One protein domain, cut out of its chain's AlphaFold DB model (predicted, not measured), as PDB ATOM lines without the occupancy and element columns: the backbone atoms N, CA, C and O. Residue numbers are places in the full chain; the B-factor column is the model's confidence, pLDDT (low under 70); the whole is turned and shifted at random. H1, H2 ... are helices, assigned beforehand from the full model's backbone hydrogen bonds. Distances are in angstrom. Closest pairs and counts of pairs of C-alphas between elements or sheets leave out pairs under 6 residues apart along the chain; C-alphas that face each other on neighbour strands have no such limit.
ATOM      1  N   LEU A 197     210.225 162.884  89.473       82.88
ATOM      2  CA  LEU A 197     209.758 163.698  88.361       82.88
ATOM      3  C   LEU A 197     208.424 164.316  88.775       82.88
ATOM      4  O   LEU A 197     207.458 163.593  89.053       82.88
ATOM      5  N   ASN A 198     208.383 165.643  88.847       93.12
ATOM      6  CA  ASN A 198     207.161 166.377  89.136       93.12
ATOM      7  C   ASN A 198     206.174 166.256  87.958       93.12
ATOM      8  O   ASN A 198     206.534 165.837  86.857       93.12
ATOM      9  N   CYS A 199     204.903 166.602  88.177       91.88
ATOM     10  CA  CYS A 199     203.875 166.459  87.141       91.88
ATOM     11  C   CYS A 199     204.207 167.232  85.852       91.88
ATOM     12  O   CYS A 199     203.980 166.712  84.763       91.88
ATOM     13  N   LYS A 200     204.814 168.421  85.958       95.00
ATOM     14  CA  LYS A 200     205.219 169.234  84.803       95.00
ATOM     15  C   LYS A 200     206.397 168.608  84.057       95.00
ATOM     16  O   LYS A 200     206.357 168.520  82.839       95.00
ATOM     17  N   SER A 201     207.408 168.111  84.771       95.56
ATOM     18  CA  SER A 201     208.575 167.469  84.156       95.56
ATOM     19  C   SER A 201     208.198 166.156  83.468       95.56
ATOM     20  O   SER A 201     208.756 165.816  82.428       95.56
ATOM     21  N   ARG A 202     207.212 165.428  84.010       95.94
ATOM     22  CA  ARG A 202     206.621 164.263  83.336       95.94
ATOM     23  C   ARG A 202     205.918 164.665  82.045       95.94
ATOM     24  O   ARG A 202     206.154 164.034  81.025       95.94
ATOM     25  N   GLN A 203     205.110 165.725  82.064       96.75
ATOM     26  CA  GLN A 203     204.441 166.224  80.858       96.75
ATOM     27  C   GLN A 203     205.446 166.642  79.780       96.75
ATOM     28  O   GLN A 203     205.294 166.251  78.626       96.75
ATOM     29  N   THR A 204     206.502 167.371  80.142       96.31
ATOM     30  CA  THR A 204     207.539 167.766  79.176       96.31
ATOM     31  C   THR A 204     208.289 166.564  78.611       96.31
ATOM     32  O   THR A 204     208.580 166.542  77.419       96.31
ATOM     33  N   LEU A 205     208.570 165.553  79.441       96.38
ATOM     34  CA  LEU A 205     209.182 164.304  78.989       96.38
ATOM     35  C   LEU A 205     208.270 163.602  77.981       96.38
ATOM     36  O   LEU A 205     208.719 163.281  76.889       96.38
ATOM     37  N   VAL A 206     206.984 163.443  78.303       97.44
ATOM     38  CA  VAL A 206     206.004 162.816  77.402       97.44
ATOM     39  C   VAL A 206     205.916 163.558  76.069       97.44
ATOM     40  O   VAL A 206     205.942 162.918  75.025       97.44
ATOM     41  N   LEU A 207     205.862 164.894  76.078       98.06
ATOM     42  CA  LEU A 207     205.829 165.686  74.844       98.06
ATOM     43  C   LEU A 207     207.089 165.488  73.997       98.06
ATOM     44  O   LEU A 207     206.989 165.341  72.780       98.06
ATOM     45  N   ARG A 208     208.263 165.455  74.635       97.94
ATOM     46  CA  ARG A 208     209.538 165.245  73.946       97.94
ATOM     47  C   ARG A 208     209.620 163.852  73.325       97.94
ATOM     48  O   ARG A 208     209.932 163.743  72.144       97.94
ATOM     49  N   GLU A 209     209.313 162.808  74.092       97.31
ATOM     50  CA  GLU A 209     209.347 161.429  73.589       97.31
ATOM     51  C   GLU A 209     208.286 161.205  72.501       97.31
ATOM     52  O   GLU A 209     208.560 160.560  71.492       97.31
ATOM     53  N   ALA A 210     207.101 161.814  72.632       98.12
ATOM     54  CA  ALA A 210     206.076 161.765  71.592       98.12
ATOM     55  C   ALA A 210     206.529 162.454  70.294       98.12
ATOM     56  O   ALA A 210     206.257 161.948  69.207       98.12
ATOM     57  N   ALA A 211     207.219 163.596  70.387       98.00
ATOM     58  CA  ALA A 211     207.791 164.264  69.220       98.00
ATOM     59  C   ALA A 211     208.883 163.409  68.557       98.00
ATOM     60  O   ALA A 211     208.906 163.293  67.333       98.00
ATOM     61  N   HIS A 212     209.735 162.764  69.357       96.69
ATOM     62  CA  HIS A 212     210.789 161.883  68.858       96.69
ATOM     63  C   HIS A 212     210.213 160.659  68.134       96.69
ATOM     64  O   HIS A 212     210.595 160.381  66.999       96.69
ATOM     65  N   LEU A 213     209.221 159.991  68.727       96.69
ATOM     66  CA  LEU A 213     208.540 158.859  68.100       96.69
ATOM     67  C   LEU A 213     207.835 159.271  66.803       96.69
ATOM     68  O   LEU A 213     207.950 158.581  65.796       96.69
ATOM     69  N   LYS A 214     207.163 160.430  66.787       97.62
ATOM     70  CA  LYS A 214     206.573 160.967  65.552       97.62
ATOM     71  C   LYS A 214     207.622 161.208  64.470       97.62
ATOM     72  O   LYS A 214     207.356 160.906  63.315       97.62
ATOM     73  N   ALA A 215     208.797 161.723  64.822       96.44
ATOM     74  CA  ALA A 215     209.875 161.932  63.858       96.44
ATOM     75  C   ALA A 215     210.367 160.610  63.244       96.44
ATOM     76  O   ALA A 215     210.573 160.554  62.035       96.44
ATOM     77  N   VAL A 216     210.484 159.541  64.044       95.75
ATOM     78  CA  VAL A 216     210.833 158.198  63.543       95.75
ATOM     79  C   VAL A 216     209.751 157.667  62.601       95.75
ATOM     80  O   VAL A 216     210.066 157.233  61.498       95.75
ATOM     81  N   LEU A 217     208.476 157.763  62.985       95.88
ATOM     82  CA  LEU A 217     207.360 157.280  62.159       95.88
ATOM     83  C   LEU A 217     207.168 158.084  60.862       95.88
ATOM     84  O   LEU A 217     206.710 157.543  59.858       95.88
ATOM     85  N   ASN A 218     207.514 159.371  60.873       97.31
ATOM     86  CA  ASN A 218     207.444 160.238  59.697       97.31
ATOM     87  C   ASN A 218     208.680 160.124  58.791       97.31
ATOM     88  O   ASN A 218     208.711 160.755  57.735       97.31
ATOM     89  N   ASN A 219     209.706 159.363  59.183       95.94
ATOM     90  CA  ASN A 219     210.885 159.168  58.354       95.94
ATOM     91  C   ASN A 219     210.524 158.275  57.149       95.94
ATOM     92  O   ASN A 219     210.091 157.137  57.356       95.94
ATOM     93  N   PRO A 220     210.729 158.731  55.897       96.44
ATOM     94  CA  PRO A 220     210.387 157.944  54.712       96.44
ATOM     95  C   PRO A 220     211.136 156.606  54.652       96.44
ATOM     96  O   PRO A 220     210.566 155.616  54.208       96.44
ATOM     97  N   GLN A 221     212.376 156.536  55.146       95.94
ATOM     98  CA  GLN A 221     213.136 155.280  55.188       95.94
ATOM     99  C   GLN A 221     212.477 154.256  56.121       95.94
ATOM    100  O   GLN A 221     212.349 153.090  55.760       95.94
ATOM    101  N   PHE A 222     211.974 154.714  57.272       96.88
ATOM    102  CA  PHE A 222     211.285 153.867  58.246       96.88
ATOM    103  C   PHE A 222     209.913 153.393  57.745       96.88
ATOM    104  O   PHE A 222     209.471 152.305  58.104       96.88
ATOM    105  N   GLN A 223     209.241 154.189  56.903       96.38
ATOM    106  CA  GLN A 223     207.973 153.805  56.271       96.38
ATOM    107  C   GLN A 223     208.152 152.761  55.163       96.38
ATOM    108  O   GLN A 223     207.275 151.919  54.984       96.38
ATOM    109  N   LEU A 224     209.265 152.822  54.424       97.44
ATOM    110  CA  LEU A 224     209.588 151.865  53.365       97.44
ATOM    111  C   LEU A 224     210.088 150.532  53.935       97.44
ATOM    112  O   LEU A 224     209.584 149.481  53.546       97.44
ATOM    113  N   ASP A 225     211.058 150.578  54.853       97.50
ATOM    114  CA  ASP A 225     211.598 149.391  55.514       97.50
ATOM    115  C   ASP A 225     211.997 149.701  56.973       97.50
ATOM    116  O   ASP A 225     213.085 150.240  57.243       97.50
ATOM    117  N   PRO A 226     211.141 149.349  57.951       97.25
ATOM    118  CA  PRO A 226     211.444 149.580  59.356       97.25
ATOM    119  C   PRO A 226     212.613 148.709  59.837       97.25
ATOM    120  O   PRO A 226     213.377 149.151  60.697       97.25
ATOM    121  N   PHE A 227     212.800 147.503  59.287       97.38
ATOM    122  CA  PHE A 227     213.839 146.577  59.743       97.38
ATOM    123  C   PHE A 227     215.226 147.018  59.290       97.38
ATOM    124  O   PHE A 227     216.139 147.073  60.119       97.38
ATOM    125  N   ALA A 228     215.387 147.402  58.021       96.56
ATOM    126  CA  ALA A 228     216.657 147.942  57.536       96.56
ATOM    127  C   ALA A 228     217.033 149.241  58.261       96.56
ATOM    128  O   ALA A 228     218.188 149.420  58.653       96.56
ATOM    129  N   THR A 229     216.053 150.117  58.511       96.94
ATOM    130  CA  THR A 229     216.281 151.379  59.230       96.94
ATOM    131  C   THR A 229     216.736 151.136  60.671       96.94
ATOM    132  O   THR A 229     217.697 151.756  61.133       96.94
ATOM    133  N   ILE A 230     216.095 150.203  61.387       96.06
ATOM    134  CA  ILE A 230     216.519 149.815  62.742       96.06
ATOM    135  C   ILE A 230     217.914 149.189  62.703       96.06
ATOM    136  O   ILE A 230     218.756 149.548  63.522       96.06
ATOM    137  N   HIS A 231     218.192 148.299  61.750       96.25
ATOM    138  CA  HIS A 231     219.506 147.669  61.625       96.25
ATOM    139  C   HIS A 231     220.615 148.706  61.401       96.25
ATOM    140  O   HIS A 231     221.621 148.696  62.108       96.25
ATOM    141  N   GLN A 232     220.399 149.660  60.494       96.00
ATOM    142  CA  GLN A 232     221.322 150.769  60.261       96.00
ATOM    143  C   GLN A 232     221.515 151.621  61.519       96.00
ATOM    144  O   GLN A 232     222.644 151.977  61.855       96.00
ATOM    145  N   HIS A 233     220.431 151.940  62.228       94.62
ATOM    146  CA  HIS A 233     220.505 152.699  63.471       94.62
ATOM    147  C   HIS A 233     221.328 151.967  64.535       94.62
ATOM    148  O   HIS A 233     222.179 152.580  65.178       94.62
ATOM    149  N   LEU A 234     221.118 150.658  64.691       95.12
ATOM    150  CA  LEU A 234     221.886 149.830  65.615       95.12
ATOM    151  C   LEU A 234     223.369 149.807  65.241       95.12
ATOM    152  O   LEU A 234     224.201 149.966  66.124       95.12
ATOM    153  N   LEU A 235     223.712 149.683  63.955       94.25
ATOM    154  CA  LEU A 235     225.106 149.755  63.503       94.25
ATOM    155  C   LEU A 235     225.737 151.130  63.766       94.25
ATOM    156  O   LEU A 235     226.883 151.205  64.197       94.25
ATOM    157  N   ALA A 236     224.994 152.214  63.537       92.75
ATOM    158  CA  ALA A 236     225.489 153.581  63.700       92.75
ATOM    159  C   ALA A 236     225.626 154.019  65.168       92.75
ATOM    160  O   ALA A 236     226.442 154.887  65.474       92.75
ATOM    161  N   THR A 237     224.813 153.458  66.065       91.62
ATOM    162  CA  THR A 237     224.803 153.794  67.501       91.62
ATOM    163  C   THR A 237     225.596 152.821  68.360       91.62
ATOM    164  O   THR A 237     225.656 153.000  69.579       91.62
TER     165      THR A 237
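AT A GLANCE: This is residues 197 to 237 of the 275 residues of an uncharacterized protein of Setaria italica (UniProt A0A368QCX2). The domain is an open L made of helices: the long helix H1 is one arm, the shorter helix H3 is the other, and the very short helix H2 sits at the corner between them. The two arms reach away from the corner without meeting, and most of H1 and the last part of H3, residues 231 to 237, stick out free. The printed part has 41 residues with three named helices, in the order H1, H2, H3 along the chain, and no named strand; the class is all helix. The whole is only just extended, close to loose, with a radius of gyration of the C-alphas of 13.6 A, and its outline is flat, with spans of 38 by 20 by 10 A.

IN THESE COORDINATES: H1, the longest helix, has 19 residues, 199 to 217, and measures 26.8 A from first to last C-alpha. It begins at C-alpha 199, at (203.875, 166.459, 87.141), and ends at C-alpha 217, at (207.360, 157.280, 62.159). H2 has five residues, 220 to 224. H3 has 12 residues, 226 to 237, measures 16.2 A, and ends at C-alpha 237, at (224.803, 153.794, 67.501).

HOW THE PARTS SIT: H1 touches no helix. It is close to H2 but not clearly touching it, with 2 pairs of C-alphas within 8 A; the closest C-alphas are those of Val 216 and Phe 222, 6.9 A apart. H2 and H3 are near each other, close but not clearly touching, and their closest C-alphas, those of Phe 222 and Thr 229, are 5.7 A apart. The centres of H2 and H3 are 11.9 A apart, and those of H1 and H2 are 20.9 A apart. H1 and H3 are apart. In H1, H2 and H3 every pair of O i and N i+4 is within hydrogen-bond range.

THE WHOLE: The two C-alphas farthest apart are those of Asn 198 and Leu 224, 38.7 A, while the first and last printed C-alphas, Leu 197 and Thr 237, are 27.6 A apart. Residues 198 to 204, of which 199 to 204 belong to H1, stand free, as do residues 206 to 215 of H1 and residues 231 to 237 of H3. The links from H1 to H2, with 2 residues, and from H2 to H3, with 1 residue, are tight, and no link is long. The printed part has no cut. The mean pLDDT of the printed part is 95.8, and no printed residue is under 70.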